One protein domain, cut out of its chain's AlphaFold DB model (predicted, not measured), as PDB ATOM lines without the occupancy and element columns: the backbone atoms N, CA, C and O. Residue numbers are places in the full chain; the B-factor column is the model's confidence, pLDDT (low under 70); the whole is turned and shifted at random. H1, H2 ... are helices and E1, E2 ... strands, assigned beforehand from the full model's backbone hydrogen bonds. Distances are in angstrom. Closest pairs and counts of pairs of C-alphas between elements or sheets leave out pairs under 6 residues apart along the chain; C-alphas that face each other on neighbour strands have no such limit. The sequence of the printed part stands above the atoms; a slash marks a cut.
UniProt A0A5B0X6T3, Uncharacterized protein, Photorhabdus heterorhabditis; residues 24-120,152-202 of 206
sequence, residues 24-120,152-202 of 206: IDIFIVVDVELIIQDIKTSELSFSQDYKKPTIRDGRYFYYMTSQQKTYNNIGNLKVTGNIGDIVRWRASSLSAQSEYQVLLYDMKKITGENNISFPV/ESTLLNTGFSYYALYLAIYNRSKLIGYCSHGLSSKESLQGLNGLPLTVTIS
ATOM      1  N   ILE A  24      12.239 -28.953   7.362       90.75
ATOM      2  CA  ILE A  24      12.683 -30.311   7.077       90.75
ATOM      3  C   ILE A  24      12.883 -30.436   5.571       90.75
ATOM      4  O   ILE A  24      11.926 -30.521   4.799       90.75
ATOM      5  N   ASP A  25      14.138 -30.458   5.137       91.88
ATOM      6  CA  ASP A  25      14.461 -30.628   3.726       91.88
ATOM      7  C   ASP A  25      14.315 -32.094   3.291       91.88
ATOM      8  O   ASP A  25      14.836 -33.015   3.928       91.88
ATOM      9  N   ILE A  26      13.635 -32.289   2.161       91.38
ATOM     10  CA  ILE A  26      13.566 -33.547   1.422       91.38
ATOM     11  C   ILE A  26      14.119 -33.314   0.022       91.38
ATOM     12  O   ILE A  26      13.625 -32.477  -0.738       91.38
ATOM     13  N   PHE A  27      15.141 -34.086  -0.330       92.25
ATOM     14  CA  PHE A  27      15.763 -34.060  -1.642       92.25
ATOM     15  C   PHE A  27      15.490 -35.359  -2.396       92.25
ATOM     16  O   PHE A  27      15.767 -36.453  -1.903       92.25
ATOM     17  N   ILE A  28      14.926 -35.212  -3.589       92.25
ATOM     18  CA  ILE A  28      14.553 -36.290  -4.497       92.25
ATOM     19  C   ILE A  28      15.554 -36.286  -5.650       92.25
ATOM     20  O   ILE A  28      15.587 -35.354  -6.453       92.25
ATOM     21  N   VAL A  29      16.365 -37.329  -5.752       93.44
ATOM     22  CA  VAL A  29      17.287 -37.509  -6.875       93.44
ATOM     23  C   VAL A  29      16.655 -38.458  -7.883       93.44
ATOM     24  O   VAL A  29      16.132 -39.503  -7.506       93.44
ATOM     25  N   VAL A  30      16.687 -38.091  -9.161       94.31
ATOM     26  CA  VAL A  30      16.023 -38.821 -10.243       94.31
ATOM     27  C   VAL A  30      17.047 -39.324 -11.252       94.31
ATOM     28  O   VAL A  30      17.797 -38.537 -11.838       94.31
ATOM     29  N   ASP A  31      17.054 -40.633 -11.491       94.75
ATOM     30  CA  ASP A  31      17.862 -41.252 -12.544       94.75
ATOM     31  C   ASP A  31      17.166 -41.127 -13.904       94.75
ATOM     32  O   ASP A  31      16.462 -42.020 -14.381       94.75
ATOM     33  N   VAL A  32      17.326 -39.954 -14.516       95.94
ATOM     34  CA  VAL A  32      16.719 -39.637 -15.814       95.94
ATOM     35  C   VAL A  32      17.277 -40.515 -16.936       95.94
ATOM     36  O   VAL A  32      16.521 -40.896 -17.829       95.94
ATOM     37  N   GLU A  33      18.568 -40.853 -16.899       95.19
ATOM     38  CA  GLU A  33      19.192 -41.661 -17.950       95.19
ATOM     39  C   GLU A  33      18.617 -43.080 -17.937       95.19
ATOM     40  O   GLU A  33      18.234 -43.588 -18.991       95.19
ATOM     41  N   LEU A  34      18.432 -43.676 -16.752       93.31
ATOM     42  CA  LEU A  34      17.799 -44.987 -16.626       93.31
ATOM     43  C   LEU A  34      16.326 -44.966 -17.076       93.31
ATOM     44  O   LEU A  34      15.890 -45.879 -17.779       93.31
ATOM     45  N   ILE A  35      15.568 -43.902 -16.764       93.00
ATOM     46  CA  ILE A  35      14.199 -43.725 -17.294       93.00
ATOM     47  C   ILE A  35      14.215 -43.684 -18.829       93.00
ATOM     48  O   ILE A  35      13.399 -44.343 -19.476       93.00
ATOM     49  N   ILE A  36      15.121 -42.901 -19.426       93.50
ATOM     50  CA  ILE A  36      15.245 -42.768 -20.884       93.50
ATOM     51  C   ILE A  36      15.648 -44.102 -21.518       93.50
ATOM     52  O   ILE A  36      15.105 -44.463 -22.564       93.50
ATOM     53  N   GLN A  37      16.581 -44.832 -20.909       93.00
ATOM     54  CA  GLN A  37      17.024 -46.136 -21.387       93.00
ATOM     55  C   GLN A  37      15.862 -47.130 -21.424       93.00
ATOM     56  O   GLN A  37      15.630 -47.739 -22.465       93.00
ATOM     57  N   ASP A  38      15.088 -47.230 -20.342       90.69
ATOM     58  CA  ASP A  38      13.929 -48.125 -20.281       90.69
ATOM     59  C   ASP A  38      12.815 -47.728 -21.254       90.69
ATOM     60  O   ASP A  38      12.102 -48.578 -21.779       90.69
ATOM     61  N   ILE A  39      12.650 -46.433 -21.527       89.62
ATOM     62  CA  ILE A  39      11.724 -45.955 -22.562       89.62
ATOM     63  C   ILE A  39      12.173 -46.397 -23.946       89.62
ATOM     64  O   ILE A  39      11.355 -46.862 -24.724       89.62
ATOM     65  N   LYS A  40      13.467 -46.283 -24.258       89.25
ATOM     66  CA  LYS A  40      14.007 -46.688 -25.565       89.25
ATOM     67  C   LYS A  40      13.903 -48.195 -25.809       89.25
ATOM     68  O   LYS A  40      13.850 -48.607 -26.962       89.25
ATOM     69  N   THR A  41      13.916 -49.004 -24.752       89.31
ATOM     70  CA  THR A  41      13.842 -50.472 -24.831       89.31
ATOM     71  C   THR A  41      12.429 -51.027 -24.632       89.31
ATOM     72  O   THR A  41      12.244 -52.240 -24.709       89.31
ATOM     73  N   SER A  42      11.429 -50.170 -24.402       85.50
ATOM     74  CA  SER A  42      10.018 -50.548 -24.263       85.50
ATOM     75  C   SER A  42       9.148 -49.851 -25.313       85.50
ATOM     76  O   SER A  42       9.596 -48.965 -26.030       85.50
ATOM     77  N   GLU A  43       7.870 -50.226 -25.397       83.06
ATOM     78  CA  GLU A  43       6.880 -49.518 -26.229       83.06
ATOM     79  C   GLU A  43       6.322 -48.251 -25.546       83.06
ATOM     80  O   GLU A  43       5.359 -47.639 -26.012       83.06
ATOM     81  N   LEU A  44       6.897 -47.848 -24.409       84.56
ATOM     82  CA  LEU A  44       6.470 -46.662 -23.675       84.56
ATOM     83  C   LEU A  44       7.077 -45.397 -24.285       84.56
ATOM     84  O   LEU A  44       8.161 -45.401 -24.853       84.56
ATOM     85  N   SER A  45       6.409 -44.266 -24.081       89.88
ATOM     86  CA  SER A  45       6.940 -42.943 -24.415       89.88
ATOM     87  C   SER A  45       6.711 -41.965 -23.266       89.88
ATOM     88  O   SER A  45       5.921 -42.220 -22.350       89.88
ATOM     89  N   PHE A  46       7.437 -40.848 -23.275       93.38
ATOM     90  CA  PHE A  46       7.125 -39.742 -22.378       93.38
ATOM     91  C   PHE A  46       5.847 -39.042 -22.828       93.38
ATOM     92  O   PHE A  46       5.745 -38.581 -23.968       93.38
ATOM     93  N   SER A  47       4.908 -38.897 -21.901       96.06
ATOM     94  CA  SER A  47       3.726 -38.077 -22.106       96.06
ATOM     95  C   SER A  47       4.119 -36.621 -22.321       96.06
ATOM     96  O   SER A  47       5.008 -36.097 -21.648       96.06
ATOM     97  N   GLN A  48       3.418 -35.961 -23.237       97.12
ATOM     98  CA  GLN A  48       3.507 -34.516 -23.459       97.12
ATOM     99  C   GLN A  48       2.374 -33.753 -22.753       97.12
ATOM    100  O   GLN A  48       2.298 -32.534 -22.850       97.12
ATOM    101  N   ASP A  49       1.495 -34.458 -22.030       96.81
ATOM    102  CA  ASP A  49       0.414 -33.877 -21.234       96.81
ATOM    103  C   ASP A  49       0.763 -33.958 -19.743       96.81
ATOM    104  O   ASP A  49       0.788 -35.038 -19.150       96.81
ATOM    105  N   TYR A  50       0.990 -32.800 -19.116       94.38
ATOM    106  CA  TYR A  50       1.309 -32.700 -17.689       94.38
ATOM    107  C   TYR A  50       0.185 -33.222 -16.776       94.38
ATOM    108  O   TYR A  50       0.427 -33.559 -15.622       94.38
ATOM    109  N   LYS A  51      -1.057 -33.315 -17.266       93.62
ATOM    110  CA  LYS A  51      -2.174 -33.891 -16.498       93.62
ATOM    111  C   LYS A  51      -2.181 -35.416 -16.535       93.62
ATOM    112  O   LYS A  51      -2.846 -36.036 -15.705       93.62
ATOM    113  N   LYS A  52      -1.467 -36.015 -17.490       93.19
ATOM    114  CA  LYS A  52      -1.390 -37.460 -17.727       93.19
ATOM    115  C   LYS A  52       0.070 -37.880 -17.918       93.19
ATOM    116  O   LYS A  52       0.423 -38.339 -19.004       93.19
ATOM    117  N   PRO A  53       0.943 -37.682 -16.917       94.81
ATOM    118  CA  PRO A  53       2.347 -38.055 -17.037       94.81
ATOM    119  C   PRO A  53       2.515 -39.567 -17.222       94.81
ATOM    120  O   PRO A  53       1.664 -40.355 -16.806       94.81
ATOM    121  N   THR A  54       3.641 -39.991 -17.795       93.19
ATOM    122  CA  THR A  54       3.950 -41.422 -17.875       93.19
ATOM    123  C   THR A  54       4.362 -41.948 -16.504       93.19
ATOM    124  O   THR A  54       5.355 -41.492 -15.934       93.19
ATOM    125  N   ILE A  55       3.627 -42.925 -15.982       90.62
ATOM    126  CA  ILE A  55       3.901 -43.518 -14.669       90.62
ATOM    127  C   ILE A  55       5.224 -44.287 -14.706       90.62
ATOM    128  O   ILE A  55       5.526 -44.998 -15.668       90.62
ATOM    129  N   ARG A  56       6.011 -44.137 -13.644       87.31
ATOM    130  CA  ARG A  56       7.297 -44.796 -13.441       87.31
ATOM    131  C   ARG A  56       7.350 -45.472 -12.076       87.31
ATOM    132  O   ARG A  56       6.788 -44.984 -11.096       87.31
ATOM    133  N   ASP A  57       8.045 -46.603 -12.065       83.56
ATOM    134  CA  ASP A  57       8.387 -47.373 -10.871       83.56
ATOM    135  C   ASP A  57       9.291 -46.563  -9.922       83.56
ATOM    136  O   ASP A  57      10.000 -45.651 -10.351       83.56
ATOM    137  N   GLY A  58       9.282 -46.894  -8.630       80.19
ATOM    138  CA  GLY A  58      10.105 -46.226  -7.619       80.19
ATOM    139  C   GLY A  58      11.616 -46.329  -7.825       80.19
ATOM    140  O   GLY A  58      12.335 -45.466  -7.331       80.19
ATOM    141  N   ARG A  59      12.105 -47.295  -8.616       84.81
ATOM    142  CA  ARG A  59      13.541 -47.553  -8.849       84.81
ATOM    143  C   ARG A  59      14.357 -46.392  -9.396       84.81
ATOM    144  O   ARG A  59      15.577 -46.419  -9.261       84.81
ATOM    145  N   TYR A  60      13.704 -45.400  -9.994       88.56
ATOM    146  CA  TYR A  60      14.361 -44.218 -10.552       88.56
ATOM    147  C   TYR A  60      14.481 -43.054  -9.562       88.56
ATOM    148  O   TYR A  60      15.021 -42.013  -9.935       88.56
ATOM    149  N   PHE A  61      13.938 -43.182  -8.348       88.31
ATOM    150  CA  PHE A  61      13.768 -42.075  -7.411       88.31
ATOM    151  C   PHE A  61      14.417 -42.374  -6.059       88.31
ATOM    152  O   PHE A  61      13.970 -43.245  -5.316       88.31
ATOM    153  N   TYR A  62      15.413 -41.572  -5.694       87.31
ATOM    154  CA  TYR A  62      16.123 -41.671  -4.423       87.31
ATOM    155  C   TYR A  62      15.706 -40.532  -3.496       87.31
ATOM    156  O   TYR A  62      15.721 -39.370  -3.898       87.31
ATOM    157  N   TYR A  63      15.374 -40.853  -2.246       86.44
ATOM    158  CA  TYR A  63      14.856 -39.891  -1.273       86.44
ATOM    159  C   TYR A  63      15.849 -39.667  -0.141       86.44
ATOM    160  O   TYR A  63      16.348 -40.608   0.476       86.44
ATOM    161  N   MET A  64      16.113 -38.406   0.172       85.94
ATOM    162  CA  MET A  64      17.021 -38.017   1.243       85.94
ATOM    163  C   MET A  64      16.350 -36.975   2.125       85.94
ATOM    164  O   MET A  64      15.758 -36.030   1.614       85.94
ATOM    165  N   THR A  65      16.473 -37.118   3.440       83.88
ATOM    166  CA  THR A  65      16.083 -36.091   4.410       83.88
ATOM    167  C   THR A  65      17.238 -35.833   5.380       83.88
ATOM    168  O   THR A  65      18.132 -36.667   5.538       83.88
ATOM    169  N   SER A  66      17.261 -34.657   6.010       69.44
ATOM    170  CA  SER A  66      18.285 -34.278   6.995       69.44
ATOM    171  C   SER A  66      18.371 -35.252   8.176       69.44
ATOM    172  O   SER A  66      19.436 -35.407   8.768       69.44
ATOM    173  N   GLN A  67      17.272 -35.938   8.493       63.91
ATOM    174  CA  GLN A  67      17.162 -36.816   9.659       63.91
ATOM    175  C   GLN A  67      17.385 -38.301   9.337       63.91
ATOM    176  O   GLN A  67      17.704 -39.077  10.235       63.91
ATOM    177  N   GLN A  68      17.218 -38.714   8.075       59.59
ATOM    178  CA  GLN A  68      17.351 -40.102   7.616       59.59
ATOM    179  C   GLN A  68      17.711 -40.176   6.124       59.59
ATOM    180  O   GLN A  68      17.261 -39.380   5.302       59.59
ATOM    181  N   LYS A  69      18.491 -41.193   5.749       51.06
ATOM    182  CA  LYS A  69      18.715 -41.566   4.346       51.06
ATOM    183  C   LYS A  69      17.933 -42.843   4.076       51.06
ATOM    184  O   LYS A  69      18.242 -43.864   4.688       51.06
ATOM    185  N   THR A  70      16.955 -42.804   3.174       52.75
ATOM    186  CA  THR A  70      16.191 -44.002   2.805       52.75
ATOM    187  C   THR A  70      16.520 -44.407   1.373       52.75
ATOM    188  O   THR A  70      16.431 -43.604   0.448       52.75
ATOM    189  N   TYR A  71      16.933 -45.660   1.183       44.66
ATOM    190  CA  TYR A  71      17.246 -46.214  -0.134       44.66
ATOM    191  C   TYR A  71      15.993 -46.810  -0.797       44.66
ATOM    192  O   TYR A  71      15.154 -47.396  -0.114       44.66
ATOM    193  N   ASN A  72      15.916 -46.638  -2.120       45.91
ATOM    194  CA  ASN A  72      15.043 -47.264  -3.120       45.91
ATOM    195  C   ASN A  72      14.038 -48.362  -2.663       45.91
ATOM    196  O   ASN A  72      14.367 -49.342  -1.996       45.91
ATOM    197  N   ASN A  73      12.820 -48.242  -3.206       42.75
ATOM    198  CA  ASN A  73      11.850 -49.288  -3.604       42.75
ATOM    199  C   ASN A  73      11.098 -50.063  -2.514       42.75
ATOM    200  O   ASN A  73      10.055 -50.643  -2.800       42.75
ATOM    201  N   ILE A  74      11.595 -50.085  -1.281       49.06
ATOM    202  CA  ILE A  74      10.954 -50.788  -0.147       49.06
ATOM    203  C   ILE A  74      10.948 -49.896   1.106       49.06
ATOM    204  O   ILE A  74      10.191 -50.113   2.052       49.06
ATOM    205  N   GLY A  75      11.792 -48.863   1.105       57.50
ATOM    206  CA  GLY A  75      11.992 -47.959   2.220       57.50
ATOM    207  C   GLY A  75      10.903 -46.900   2.323       57.50
ATOM    208  O   GLY A  75      10.716 -46.074   1.436       57.50
ATOM    209  N   ASN A  76      10.221 -46.909   3.458       71.50
ATOM    210  CA  ASN A  76       9.330 -45.853   3.904       71.50
ATOM    211  C   ASN A  76      10.129 -44.554   4.144       71.50
ATOM    212  O   ASN A  76      11.061 -44.556   4.954       71.50
ATOM    213  N   LEU A  77       9.798 -43.458   3.447       83.62
ATOM    214  CA  LEU A  77      10.367 -42.153   3.774       83.62
ATOM    215  C   LEU A  77       9.781 -41.713   5.112       83.62
ATOM    216  O   LEU A  77       8.582 -41.476   5.224       83.62
ATOM    217  N   LYS A  78      10.631 -41.598   6.128       86.25
ATOM    218  CA  LYS A  78      10.214 -41.147   7.448       86.25
ATOM    219  C   LYS A  78      10.592 -39.687   7.645       86.25
ATOM    220  O   LYS A  78      11.756 -39.320   7.518       86.25
ATOM    221  N   VAL A  79       9.605 -38.885   8.013       86.44
ATOM    222  CA  VAL A  79       9.768 -37.485   8.402       86.44
ATOM    223  C   VAL A  79       9.420 -37.362   9.879       86.44
ATOM    224  O   VAL A  79       8.349 -37.805  10.293       86.44
ATOM    225  N   THR A  80      10.323 -36.789  10.678       86.81
ATOM    226  CA  THR A  80      10.070 -36.521  12.100       86.81
ATOM    227  C   THR A  80      10.083 -35.018  12.348       86.81
ATOM    228  O   THR A  80      10.964 -34.320  11.860       86.81
ATOM    229  N   GLY A  81       9.095 -34.501  13.067       87.50
ATOM    230  CA  GLY A  81       8.986 -33.068  13.341       87.50
ATOM    231  C   GLY A  81       7.800 -32.758  14.237       87.50
ATOM    232  O   GLY A  81       7.194 -33.662  14.800       87.50
ATOM    233  N   ASN A  82       7.444 -31.494  14.370       90.75
ATOM    234  CA  ASN A  82       6.262 -31.035  15.084       90.75
ATOM    235  C   ASN A  82       5.138 -30.692  14.098       90.75
ATOM    236  O   ASN A  82       5.378 -30.359  12.937       90.75
ATOM    237  N   ILE A  83       3.884 -30.747  14.559       90.56
ATOM    238  CA  ILE A  83       2.766 -30.196  13.780       90.56
ATOM    239  C   ILE A  83       3.036 -28.708  13.545       90.56
ATOM    240  O   ILE A  83       3.314 -27.973  14.490       90.56
ATOM    241  N   GLY A  84       2.923 -28.271  12.293       90.94
ATOM    242  CA  GLY A  84       3.231 -26.903  11.875       90.94
ATOM    243  C   GLY A  84       4.611 -26.727  11.238       90.94
ATOM    244  O   GLY A  84       4.800 -25.725  10.548       90.94
ATOM    245  N   ASP A  85       5.531 -27.690  11.381       91.88
ATOM    246  CA  ASP A  85       6.828 -27.640  10.693       91.88
ATOM    247  C   ASP A  85       6.660 -27.698   9.173       91.88
ATOM    248  O   ASP A  85       5.705 -28.280   8.642       91.88
ATOM    249  N   ILE A  86       7.612 -27.095   8.461       92.62
ATOM    250  CA  ILE A  86       7.598 -27.005   7.005       92.62
ATOM    251  C   ILE A  86       8.468 -28.104   6.413       92.62
ATOM    252  O   ILE A  86       9.660 -28.194   6.681       92.62
ATOM    253  N   VAL A  87       7.885 -28.914   5.541       92.12
ATOM    254  CA  VAL A  87       8.604 -29.890   4.728       92.12
ATOM    255  C   VAL A  87       8.885 -29.283   3.366       92.12
ATOM    256  O   VAL A  87       7.959 -28.949   2.624       92.12
ATOM    257  N   ARG A  88      10.166 -29.160   3.021       93.50
ATOM    258  CA  ARG A  88      10.615 -28.541   1.778       93.50
ATOM    259  C   ARG A  88      11.115 -29.586   0.789       93.50
ATOM    260  O   ARG A  88      12.161 -30.197   0.985       93.50
ATOM    261  N   TRP A  89      10.396 -29.736  -0.313       93.50
ATOM    262  CA  TRP A  89      10.650 -30.725  -1.353       93.50
ATOM    263  C   TRP A  89      11.468 -30.129  -2.492       93.50
ATOM    264  O   TRP A  89      11.073 -29.138  -3.114       93.50
ATOM    265  N   ARG A  90      12.592 -30.765  -2.813       93.56
ATOM    266  CA  ARG A  90      13.427 -30.449  -3.976       93.56
ATOM    267  C   ARG A  90      13.637 -31.690  -4.820       93.56
ATOM    268  O   ARG A  90      13.759 -32.783  -4.277       93.56
ATOM    269  N   ALA A  91      13.737 -31.507  -6.132       93.81
ATOM    270  CA  ALA A  91      14.103 -32.572  -7.052       93.81
ATOM    271  C   ALA A  91      15.296 -32.167  -7.920       93.81
ATOM    272  O   ALA A  91      15.437 -30.997  -8.276       93.81
ATOM    273  N   SER A  92      16.137 -33.139  -8.265       95.38
ATOM    274  CA  SER A  92      17.241 -32.978  -9.210       95.38
ATOM    275  C   SER A  92      17.494 -34.263  -9.981       95.38
ATOM    276  O   SER A  92      17.274 -35.355  -9.464       95.38
ATOM    277  N   SER A  93      18.022 -34.152 -11.198       96.12
ATOM    278  CA  SER A  93      18.682 -35.289 -11.842       96.12
ATOM    279  C   SER A  93      19.976 -35.677 -11.107       96.12
ATOM    280  O   SER A  93      20.538 -34.871 -10.352       96.12
ATOM    281  N   LEU A  94      20.478 -36.891 -11.362       95.00
ATOM    282  CA  LEU A  94      21.777 -37.370 -10.857       95.00
ATOM    283  C   LEU A  94      22.965 -36.475 -11.246       95.00
ATOM    284  O   LEU A  94      23.934 -36.394 -10.499       95.00
ATOM    285  N   SER A  95      22.887 -35.774 -12.378       94.25
ATOM    286  CA  SER A  95      23.918 -34.831 -12.827       94.25
ATOM    287  C   SER A  95      23.769 -33.433 -12.219       94.25
ATOM    288  O   SER A  95      24.272 -32.462 -12.774       94.25
ATOM    289  N   ALA A  96      23.057 -33.302 -11.094       93.50
ATOM    290  CA  ALA A  96      22.796 -32.017 -10.446       93.50
ATOM    291  C   ALA A  96      22.206 -30.972 -11.416       93.50
ATOM    292  O   ALA A  96      22.607 -29.813 -11.418       93.50
ATOM    293  N   GLN A  97      21.257 -31.397 -12.261       94.12
ATOM    294  CA  GLN A  97      20.620 -30.584 -13.305       94.12
ATOM    295  C   GLN A  97      21.528 -30.197 -14.500       94.12
ATOM    296  O   GLN A  97      21.078 -29.443 -15.364       94.12
ATOM    297  N   SER A  98      22.775 -30.682 -14.614       92.88
ATOM    298  CA  SER A  98      23.693 -30.237 -15.683       92.88
ATOM    299  C   SER A  98      23.375 -30.834 -17.060       92.88
ATOM    300  O   SER A  98      23.385 -30.117 -18.060       92.88
ATOM    301  N   GLU A  99      23.059 -32.130 -17.113       93.81
ATOM    302  CA  GLU A  99      22.771 -32.837 -18.372       93.81
ATOM    303  C   GLU A  99      21.269 -32.841 -18.661       93.81
ATOM    304  O   GLU A  99      20.796 -32.210 -19.610       93.81
ATOM    305  N   TYR A 100      20.507 -33.487 -17.780       96.56
ATOM    306  CA  TYR A 100      19.051 -33.430 -17.770       96.56
ATOM    307  C   TYR A 100      18.580 -32.606 -16.592       96.56
ATOM    308  O   TYR A 100      19.180 -32.665 -15.519       96.56
ATOM    309  N   GLN A 101      17.479 -31.892 -16.776       96.25
ATOM    310  CA  GLN A 101      16.854 -31.098 -15.733       96.25
ATOM    311  C   GLN A 101      15.525 -31.731 -15.352       96.25
ATOM    312  O   GLN A 101      14.766 -32.192 -16.205       96.25
ATOM    313  N   VAL A 102      15.238 -31.734 -14.061       95.94
ATOM    314  CA  VAL A 102      13.994 -32.247 -13.501       95.94
ATOM    315  C   VAL A 102      13.320 -31.151 -12.699       95.94
ATOM    316  O   VAL A 102      13.946 -30.521 -11.848       95.94
ATOM    317  N   LEU A 103      12.028 -30.964 -12.945       94.94
ATOM    318  CA  LEU A 103      11.172 -30.072 -12.180       94.94
ATOM    319  C   LEU A 103      10.058 -30.881 -11.516       94.94
ATOM    320  O   LEU A 103       9.194 -31.408 -12.213       94.94
ATOM    321  N   LEU A 104      10.051 -30.934 -10.182       94.44
ATOM    322  CA  LEU A 104       8.883 -31.362  -9.410       94.44
ATOM    323  C   LEU A 104       7.819 -30.263  -9.503       94.44
ATOM    324  O   LEU A 104       8.040 -29.156  -9.010       94.44
ATOM    325  N   TYR A 105       6.699 -30.550 -10.164       93.00
ATOM    326  CA  TYR A 105       5.650 -29.554 -10.400       93.00
ATOM    327  C   TYR A 105       4.350 -29.834  -9.647       93.00
ATOM    328  O   TYR A 105       3.556 -28.912  -9.495       93.00
ATOM    329  N   ASP A 106       4.130 -31.053  -9.150       91.62
ATOM    330  CA  ASP A 106       2.921 -31.403  -8.397       91.62
ATOM    331  C   ASP A 106       3.171 -32.617  -7.479       91.62
ATOM    332  O   ASP A 106       4.039 -33.460  -7.741       91.62
ATOM    333  N   MET A 107       2.395 -32.708  -6.401       90.50
ATOM    334  CA  MET A 107       2.375 -33.837  -5.477       90.50
ATOM    335  C   MET A 107       0.941 -34.092  -5.010       90.50
ATOM    336  O   MET A 107       0.278 -33.206  -4.472       90.50
ATOM    337  N   LYS A 108       0.467 -35.332  -5.167       88.25
ATOM    338  CA  LYS A 108      -0.920 -35.710  -4.850       88.25
ATOM    339  C   LYS A 108      -0.971 -36.899  -3.920       88.25
ATOM    340  O   LYS A 108      -0.245 -37.865  -4.116       88.25
ATOM    341  N   LYS A 109      -1.869 -36.877  -2.936       87.31
ATOM    342  CA  LYS A 109      -2.106 -38.055  -2.096       87.31
ATOM    343  C   LYS A 109      -2.838 -39.123  -2.897       87.31
ATOM    344  O   LYS A 109      -3.819 -38.828  -3.572       87.31
ATOM    345  N   ILE A 110      -2.384 -40.359  -2.747       86.31
ATOM    346  CA  ILE A 110      -3.007 -41.562  -3.300       86.31
ATOM    347  C   ILE A 110      -3.949 -42.167  -2.253       86.31
ATOM    348  O   ILE A 110      -5.140 -42.355  -2.495       86.31
ATOM    349  N   THR A 111      -3.424 -42.457  -1.057       86.00
ATOM    350  CA  THR A 111      -4.177 -43.058   0.056       86.00
ATOM    351  C   THR A 111      -3.510 -42.769   1.406       86.00
ATOM    352  O   THR A 111      -2.394 -42.250   1.459       86.00
ATOM    353  N   GLY A 112      -4.193 -43.123   2.495       84.56
ATOM    354  CA  GLY A 112      -3.746 -42.911   3.872       84.56
ATOM    355  C   GLY A 112      -4.155 -41.556   4.451       84.56
ATOM    356  O   GLY A 112      -5.039 -40.859   3.927       84.56
ATOM    357  N   GLU A 113      -3.520 -41.208   5.563       85.75
ATOM    358  CA  GLU A 113      -3.846 -40.033   6.372       85.75
ATOM    359  C   GLU A 113      -3.421 -38.715   5.708       85.75
ATOM    360  O   GLU A 113      -2.610 -38.674   4.780       85.75
ATOM    361  N   ASN A 114      -4.011 -37.606   6.159       87.50
ATOM    362  CA  ASN A 114      -3.605 -36.258   5.755       87.50
ATOM    363  C   ASN A 114      -2.415 -35.812   6.610       87.50
ATOM    364  O   ASN A 114      -2.566 -34.972   7.496       87.50
ATOM    365  N   ASN A 115      -1.252 -36.416   6.374       89.25
ATOM    366  CA  ASN A 115      -0.065 -36.184   7.199       89.25
ATOM    367  C   ASN A 115       0.617 -34.852   6.896       89.25
ATOM    368  O   ASN A 115       1.209 -34.248   7.787       89.25
ATOM    369  N   ILE A 116       0.498 -34.378   5.656       91.75
ATOM    370  CA  ILE A 116       1.055 -33.106   5.203       91.75
ATOM    371  C   ILE A 116       0.028 -32.316   4.388       91.75
ATOM    372  O   ILE A 116      -0.880 -32.902   3.791       91.75
ATOM    373  N   SER A 117       0.177 -30.993   4.329       92.31
ATOM    374  CA  SER A 117      -0.544 -30.175   3.349       92.31
ATOM    375  C   SER A 117       0.027 -30.378   1.941       92.31
ATOM    376  O   SER A 117       1.208 -30.693   1.762       92.31
ATOM    377  N   PHE A 118      -0.810 -30.205   0.918       84.12
ATOM    378  CA  PHE A 118      -0.346 -30.272  -0.465       84.12
ATOM    379  C   PHE A 118       0.387 -28.985  -0.834       84.12
ATOM    380  O   PHE A 118      -0.159 -27.904  -0.591       84.12
ATOM    381  N   PRO A 119       1.580 -29.075  -1.441       78.19
ATOM    382  CA  PRO A 119       2.253 -27.894  -1.939       78.19
ATOM    383  C   PRO A 119       1.426 -27.294  -3.073       78.19
ATOM    384  O   PRO A 119       1.217 -27.917  -4.109       78.19
ATOM    385  N   VAL A 120       0.924 -26.080  -2.863       71.06
ATOM    386  CA  VAL A 120       0.060 -25.409  -3.846       71.06
ATOM    387  C   VAL A 120       0.891 -24.704  -4.920       71.06
ATOM    388  O   VAL A 120       0.440 -24.562  -6.051       71.06
ATOM    389  N   GLU A 152       6.653 -26.531  -0.792       93.75
ATOM    390  CA  GLU A 152       6.496 -26.587   0.666       93.75
ATOM    391  C   GLU A 152       5.182 -27.248   1.066       93.75
ATOM    392  O   GLU A 152       4.115 -26.933   0.539       93.75
ATOM    393  N   SER A 153       5.280 -28.140   2.042       93.44
ATOM    394  CA  SER A 153       4.162 -28.722   2.770       93.44
ATOM    395  C   SER A 153       4.280 -28.365   4.247       93.44
ATOM    396  O   SER A 153       5.368 -28.110   4.744       93.44
ATOM    397  N   THR A 154       3.177 -28.419   4.975       93.38
ATOM    398  CA  THR A 154       3.141 -28.294   6.436       93.38
ATOM    399  C   THR A 154       2.858 -29.662   7.033       93.38
ATOM    400  O   THR A 154       1.969 -30.352   6.531       93.38
ATOM    401  N   LEU A 155       3.565 -30.059   8.091       91.75
ATOM    402  CA  LEU A 155       3.217 -31.248   8.869       91.75
ATOM    403  C   LEU A 155       1.887 -31.023   9.592       91.75
ATOM    404  O   LEU A 155       1.742 -30.078  10.365       91.75
ATOM    405  N   LEU A 156       0.913 -31.894   9.336       92.88
ATOM    406  CA  LEU A 156      -0.443 -31.783   9.876       92.88
ATOM    407  C   LEU A 156      -0.731 -32.849  10.929       92.88
ATOM    408  O   LEU A 156      -1.339 -32.543  11.948       92.88
ATOM    409  N   ASN A 157      -0.325 -34.094  10.669       90.25
ATOM    410  CA  ASN A 157      -0.632 -35.249  11.512       90.25
ATOM    411  C   ASN A 157       0.489 -36.289  11.439       90.25
ATOM    412  O   ASN A 157       1.246 -36.340  10.468       90.25
ATOM    413  N   THR A 158       0.557 -37.156  12.448       89.50
ATOM    414  CA  THR A 158       1.331 -38.397  12.365       89.50
ATOM    415  C   THR A 158       0.621 -39.451  11.549       89.50
ATOM    416  O   THR A 158      -0.604 -39.535  11.586       89.50
ATOM    417  N   GLY A 159       1.423 -40.352  11.003       88.88
ATOM    418  CA  GLY A 159       0.997 -41.667  10.569       88.88
ATOM    419  C   GLY A 159       1.482 -41.965   9.165       88.88
ATOM    420  O   GLY A 159       2.588 -41.558   8.808       88.88
ATOM    421  N   PHE A 160       0.710 -42.713   8.378       87.25
ATOM    422  CA  PHE A 160       1.196 -43.300   7.125       87.25
ATOM    423  C   PHE A 160       0.320 -42.962   5.916       87.25
ATOM    424  O   PHE A 160      -0.911 -42.986   5.963       87.25
ATOM    425  N   SER A 161       0.974 -42.640   4.803       87.25
ATOM    426  CA  SER A 161       0.321 -42.163   3.582       87.25
ATOM    427  C   SER A 161       1.165 -42.448   2.345       87.25
ATOM    428  O   SER A 161       2.385 -42.541   2.440       87.25
ATOM    429  N   TYR A 162       0.517 -42.545   1.186       87.19
ATOM    430  CA  TYR A 162       1.185 -42.662  -0.110       87.19
ATOM    431  C   TYR A 162       0.926 -41.426  -0.967       87.19
ATOM    432  O   TYR A 162      -0.221 -40.974  -1.056       87.19
ATOM    433  N   TYR A 163       1.962 -40.927  -1.643       87.88
ATOM    434  CA  TYR A 163       1.869 -39.782  -2.553       87.88
ATOM    435  C   TYR A 163       2.406 -40.105  -3.945       87.88
ATOM    436  O   TYR A 163       3.410 -40.794  -4.096       87.88
ATOM    437  N   ALA A 164       1.761 -39.549  -4.963       89.00
ATOM    438  CA  ALA A 164       2.272 -39.485  -6.317       89.00
ATOM    439  C   ALA A 164       3.068 -38.188  -6.499       89.00
ATOM    440  O   ALA A 164       2.566 -37.105  -6.187       89.00
ATOM    441  N   LEU A 165       4.287 -38.299  -7.027       90.94
ATOM    442  CA  LEU A 165       5.135 -37.157  -7.386       90.94
ATOM    443  C   LEU A 165       5.079 -36.947  -8.893       90.94
ATOM    444  O   LEU A 165       5.179 -37.919  -9.637       90.94
ATOM    445  N   TYR A 166       4.960 -35.705  -9.344       93.81
ATOM    446  CA  TYR A 166       4.810 -35.363 -10.754       93.81
ATOM    447  C   TYR A 166       5.980 -34.505 -11.221       93.81
ATOM    448  O   TYR A 166       6.248 -33.442 -10.655       93.81
ATOM    449  N   LEU A 167       6.678 -34.963 -12.262       95.25
ATOM    450  CA  LEU A 167       7.922 -34.353 -12.712       95.25
ATOM    451  C   LEU A 167       7.932 -34.069 -14.211       95.25
ATOM    452  O   LEU A 167       7.433 -34.851 -15.021       95.25
ATOM    453  N   ALA A 168       8.500 -32.926 -14.575       97.00
ATOM    454  CA  ALA A 168       8.824 -32.576 -15.948       97.00
ATOM    455  C   ALA A 168      10.320 -32.802 -16.163       97.00
ATOM    456  O   ALA A 168      11.133 -32.366 -15.345       97.00
ATOM    457  N   ILE A 169      10.671 -33.492 -17.246       97.75
ATOM    458  CA  ILE A 169      12.051 -33.811 -17.605       97.75
ATOM    459  C   ILE A 169      12.439 -32.999 -18.831       97.75
ATOM    460  O   ILE A 169      11.729 -32.992 -19.839       97.75
ATOM    461  N   TYR A 170      13.598 -32.362 -18.758       97.56
ATOM    462  CA  TYR A 170      14.182 -31.574 -19.826       97.56
ATOM    463  C   TYR A 170      15.573 -32.099 -20.166       97.56
ATOM    464  O   TYR A 170      16.276 -32.654 -19.324       97.56
ATOM    465  N   ASN A 171      15.970 -31.903 -21.418       95.44
ATOM    466  CA  ASN A 171      17.363 -31.922 -21.836       95.44
ATOM    467  C   ASN A 171      17.719 -30.493 -22.233       95.44
ATOM    468  O   ASN A 171      17.244 -29.980 -23.255       95.44
ATOM    469  N   ARG A 172      18.509 -29.842 -21.383       87.81
ATOM    470  CA  ARG A 172      18.779 -28.405 -21.430       87.81
ATOM    471  C   ARG A 172      17.458 -27.625 -21.403       87.81
ATOM    472  O   ARG A 172      16.683 -27.727 -20.461       87.81
ATOM    473  N   SER A 173      17.165 -26.851 -22.443       83.88
ATOM    474  CA  SER A 173      15.934 -26.058 -22.546       83.88
ATOM    475  C   SER A 173      14.760 -26.807 -23.185       83.88
ATOM    476  O   SER A 173      13.664 -26.253 -23.278       83.88
ATOM    477  N   LYS A 174      14.951 -28.050 -23.647       96.00
ATOM    478  CA  LYS A 174      13.922 -28.803 -24.371       96.00
ATOM    479  C   LYS A 174      13.197 -29.770 -23.445       96.00
ATOM    480  O   LYS A 174      13.818 -30.677 -22.895       96.00
ATOM    481  N   LEU A 175      11.876 -29.622 -23.341       97.75
ATOM    482  CA  LEU A 175      11.022 -30.603 -22.674       97.75
ATOM    483  C   LEU A 175      11.141 -31.957 -23.390       97.75
ATOM    484  O   LEU A 175      10.921 -32.052 -24.598       97.75
ATOM    485  N   ILE A 176      11.496 -32.991 -22.631       96.94
ATOM    486  CA  ILE A 176      11.422 -34.390 -23.057       96.94
ATOM    487  C   ILE A 176      10.007 -34.920 -22.804       96.94
ATOM    488  O   ILE A 176       9.439 -35.599 -23.657       96.94
ATOM    489  N   GLY A 177       9.430 -34.585 -21.649       97.62
ATOM    490  CA  GLY A 177       8.039 -34.863 -21.307       97.62
ATOM    491  C   GLY A 177       7.835 -35.016 -19.803       97.62
ATOM    492  O   GLY A 177       8.684 -34.621 -19.002       97.62
ATOM    493  N   TYR A 178       6.695 -35.582 -19.426       97.50
ATOM    494  CA  TYR A 178       6.239 -35.673 -18.043       97.50
ATOM    495  C   TYR A 178       6.223 -37.120 -17.546       97.50
ATOM    496  O   TYR A 178       5.780 -38.029 -18.257       97.50
ATOM    497  N   CYS A 179       6.652 -37.330 -16.301       94.56
ATOM    498  CA  CYS A 179       6.549 -38.608 -15.603       94.56
ATOM    499  C   CYS A 179       5.978 -38.447 -14.189       94.56
ATOM    500  O   CYS A 179       5.974 -37.347 -13.632       94.56
ATOM    501  N   SER A 180       5.457 -39.535 -13.624       92.12
ATOM    502  CA  SER A 180       5.065 -39.576 -12.217       92.12
ATOM    503  C   SER A 180       5.653 -40.780 -11.506       92.12
ATOM    504  O   SER A 180       5.735 -41.866 -12.074       92.12
ATOM    505  N   HIS A 181       6.025 -40.595 -10.245       86.75
ATOM    506  CA  HIS A 181       6.275 -41.706  -9.340       86.75
ATOM    507  C   HIS A 181       4.945 -42.115  -8.702       86.75
ATOM    508  O   HIS A 181       4.457 -41.433  -7.801       86.75
ATOM    509  N   GLY A 182       4.355 -43.205  -9.194       79.44
ATOM    510  CA  GLY A 182       3.074 -43.739  -8.728       79.44
ATOM    511  C   GLY A 182       1.827 -43.239  -9.464       79.44
ATOM    512  O   GLY A 182       1.864 -42.304 -10.274       79.44
ATOM    513  N   LEU A 183       0.714 -43.916  -9.178       69.25
ATOM    514  CA  LEU A 183      -0.623 -43.661  -9.716       69.25
ATOM    515  C   LEU A 183      -1.415 -42.730  -8.795       69.25
ATOM    516  O   LEU A 183      -1.497 -42.977  -7.600       69.25
ATOM    517  N   SER A 184      -2.077 -41.701  -9.332       57.69
ATOM    518  CA  SER A 184      -2.995 -40.871  -8.527       57.69
ATOM    519  C   SER A 184      -4.302 -41.567  -8.146       57.69
ATOM    520  O   SER A 184      -5.058 -41.038  -7.336       57.69
ATOM    521  N   SER A 185      -4.610 -42.712  -8.757       57.38
ATOM    522  CA  SER A 185      -5.774 -43.539  -8.438       57.38
ATOM    523  C   SER A 185      -5.403 -44.645  -7.451       57.38
ATOM    524  O   SER A 185      -4.300 -45.178  -7.482       57.38
ATOM    525  N   LYS A 186      -6.358 -45.028  -6.595       53.38
ATOM    526  CA  LYS A 186      -6.200 -46.030  -5.520       53.38
ATOM    527  C   LYS A 186      -5.925 -47.464  -6.014       53.38
ATOM    528  O   LYS A 186      -5.735 -48.365  -5.205       53.38
ATOM    529  N   GLU A 187      -5.932 -47.679  -7.325       50.56
ATOM    530  CA  GLU A 187      -5.640 -48.958  -7.964       50.56
ATOM    531  C   GLU A 187      -4.144 -49.032  -8.258       50.56
ATOM    532  O   GLU A 187      -3.652 -48.345  -9.146       50.56
ATOM    533  N   SER A 188      -3.407 -49.843  -7.505       46.53
ATOM    534  CA  SER A 188      -2.007 -50.124  -7.802       46.53
ATOM    535  C   SER A 188      -1.658 -51.538  -7.353       46.53
ATOM    536  O   SER A 188      -1.675 -51.871  -6.166       46.53
ATOM    537  N   LEU A 189      -1.382 -52.372  -8.354       41.19
ATOM    538  CA  LEU A 189      -0.703 -53.656  -8.240       41.19
ATOM    539  C   LEU A 189       0.743 -53.433  -7.753       41.19
ATOM    540  O   LEU A 189       1.304 -52.347  -7.883       41.19
ATOM    541  N   GLN A 190       1.327 -54.486  -7.185       49.00
ATOM    542  CA  GLN A 190       2.690 -54.552  -6.643       49.00
ATOM    543  C   GLN A 190       3.712 -53.681  -7.421       49.00
ATOM    544  O   GLN A 190       3.940 -53.917  -8.603       49.00
ATOM    545  N   GLY A 191       4.326 -52.690  -6.754       53.00
ATOM    546  CA  GLY A 191       5.442 -51.872  -7.278       53.00
ATOM    547  C   GLY A 191       5.116 -50.425  -7.692       53.00
ATOM    548  O   GLY A 191       6.012 -49.587  -7.711       53.00
ATOM    549  N   LEU A 192       3.845 -50.074  -7.938       62.00
ATOM    550  CA  LEU A 192       3.440 -48.748  -8.463       62.00
ATOM    551  C   LEU A 192       2.836 -47.797  -7.411       62.00
ATOM    552  O   LEU A 192       2.205 -46.794  -7.748       62.00
ATOM    553  N   ASN A 193       3.035 -48.093  -6.125       65.69
ATOM    554  CA  ASN A 193       2.293 -47.487  -5.012       65.69
ATOM    555  C   ASN A 193       2.626 -46.004  -4.730       65.69
ATOM    556  O   ASN A 193       2.039 -45.417  -3.822       65.69
ATOM    557  N   GLY A 194       3.528 -45.380  -5.496       73.12
ATOM    558  CA  GLY A 194       4.034 -44.030  -5.234       73.12
ATOM    559  C   GLY A 194       4.985 -43.987  -4.039       73.12
ATOM    560  O   GLY A 194       5.504 -45.013  -3.609       73.12
ATOM    561  N   LEU A 195       5.236 -42.792  -3.504       80.31
ATOM    562  CA  LEU A 195       6.101 -42.561  -2.348       80.31
ATOM    563  C   LEU A 195       5.390 -42.967  -1.044       80.31
ATOM    564  O   LEU A 195       4.449 -42.270  -0.652       80.31
ATOM    565  N   PRO A 196       5.832 -44.027  -0.336       80.75
ATOM    566  CA  PRO A 196       5.418 -44.270   1.043       80.75
ATOM    567  C   PRO A 196       6.025 -43.211   1.974       80.75
ATOM    568  O   PRO A 196       7.248 -43.084   2.047       80.75
ATOM    569  N   LEU A 197       5.180 -42.487   2.709       81.44
ATOM    570  CA  LEU A 197       5.568 -41.473   3.689       81.44
ATOM    571  C   LEU A 197       4.996 -41.813   5.069       81.44
ATOM    572  O   LEU A 197       3.772 -41.823   5.249       81.44
ATOM    573  N   THR A 198       5.880 -42.000   6.046       83.88
ATOM    574  CA  THR A 198       5.549 -41.986   7.472       83.88
ATOM    575  C   THR A 198       5.930 -40.647   8.084       83.88
ATOM    576  O   THR A 198       7.086 -40.236   8.026       83.88
ATOM    577  N   VAL A 199       4.977 -40.005   8.753       81.81
ATOM    578  CA  VAL A 199       5.232 -38.840   9.603       81.81
ATOM    579  C   VAL A 199       5.160 -39.267  11.062       81.81
ATOM    580  O   VAL A 199       4.176 -39.864  11.497       81.81
ATOM    581  N   THR A 200       6.190 -38.951  11.838       84.25
ATOM    582  CA  THR A 200       6.187 -39.114  13.296       84.25
ATOM    583  C   THR A 200       6.353 -37.764  13.967       84.25
ATOM    584  O   THR A 200       7.167 -36.963  13.521       84.25
ATOM    585  N   ILE A 201       5.609 -37.509  15.042       78.88
ATOM    586  CA  ILE A 201       5.803 -36.292  15.823       78.88
ATOM    587  C   ILE A 201       6.960 -36.522  16.788       78.88
ATOM    588  O   ILE A 201       7.001 -37.557  17.459       78.88
ATOM    589  N   SER A 202       7.894 -35.578  16.847       72.00
ATOM    590  CA  SER A 202       8.899 -35.521  17.905       72.00
ATOM    591  C   SER A 202       8.159 -35.397  19.234       72.00
ATOM    592  O   SER A 202       7.575 -34.357  19.523       72.00
TER     593      SER A 202
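Overview. This is residues 24 to 120 and 152 to 202 of the 206 residues of an uncharacterized protein of Photorhabdus heterorhabditis (UniProt A0A5B0X6T3). Two strongly twisted sheets wrap round into a partly closed barrel: E3, E1, E5 and E7 make one part of its wall and E6, E8, E10 and E4 another, with E5 beside E6 and E3 near E4. At one end the long strands E6 and E8 run on with E9, the hairpin partner of E8, and the short E2; H1 lies at that end too, where residues 37 to 43 stick out. The printed part has 148 residues, with one named helix and ten named strands in the order E1, H1, E2, E3, E4, E5, E6, E7, E8, E9, E10. The class is mostly strand; the order E3, E1, E5, E7 is a mixed sheet, and the other six strands form a branched sheet with both parallel and antiparallel pairs. The whole is compact, with a radius of gyration of the C-alphas of 14.9 A and spans of 44 by 33 by 27 A.

Arrangement. E1, residues 24 to 30, is an inner strand between E3, residues 61 to 65, and E5, residues 86 to 93. E1 and E3 are antiparallel, with N 27 and O 64 2.8 A apart, within hydrogen-bond range. E1 and E5 are parallel, with N 26 and O 88 at 2.8 A. E5 and the edge strand E7, residues 152 to 154, are antiparallel, with N 87 and O 153 at 2.8 A. In the branched sheet E8, residues 159 to 171, has E6, residues 100 to 112, on one side, and E9, residues 174 to 181, and E10, residues 195 to 201, on the other side. E6 and E8 are antiparallel, with N 103 and O 168 at 2.9 A, and E6 bends by 56 degrees at residue 105. E8 and E9 form an antiparallel hairpin, with N 167 and O 179 at 2.8 A. E8 and E10 are antiparallel, with N 161 and O 197 at 2.9 A. E2, residues 54 to 56, is parallel to E9, with N 56 and O 180 at 2.8 A. E4, residues 77 to 81, is parallel to E10, with N 79 and O 198 at 2.9 A. Between the sheets, the closest C-alphas of E5 and E6 are those of Ser 92 and Val 102, 5.4 A apart, and those of E3 and E4 are Tyr 63 and Leu 77, 7.1 A apart. H1, residues 32 to 40, is on the branched sheet at a height over the sheet of 9.0 A and lies over none of its strands, but only just: 2 of its 9 C-alphas fall on E9. In H1 every O i to N i+4 pair is within hydrogen-bond range. E1 and E8 are apart.

Along the chain. E1 begins at C-alpha 24, (12.683, -30.311, 7.077), and measures 19.6 A; H1 measures 12.3 A. E2 is short, and E3 and E4 have five residues each. E5 measures 23.4 A and E6 32.8 A, starting at C-alpha 100, (19.051, -33.430, -17.770). After the three residues of E7, E8 measures 37.6 A, E9 21.2 A and E10 19.2 A, ending at C-alpha 201, (5.803, -36.292, 15.823).

Size, cuts and confidence. The two C-alphas farthest apart, those of Glu 43 and Ser 202, are 46.3 A from each other. Residues 121 to 151 are not printed, and C-alphas 120 and 152 are 7.9 A apart across the cut, which lies in the link from E6 to E7. The links H1 to E2, E3 to E4 and E9 to E10 are long. The mean pLDDT of the printed part is 84.9, with residues 66 to 75 and 183 to 193 under 70.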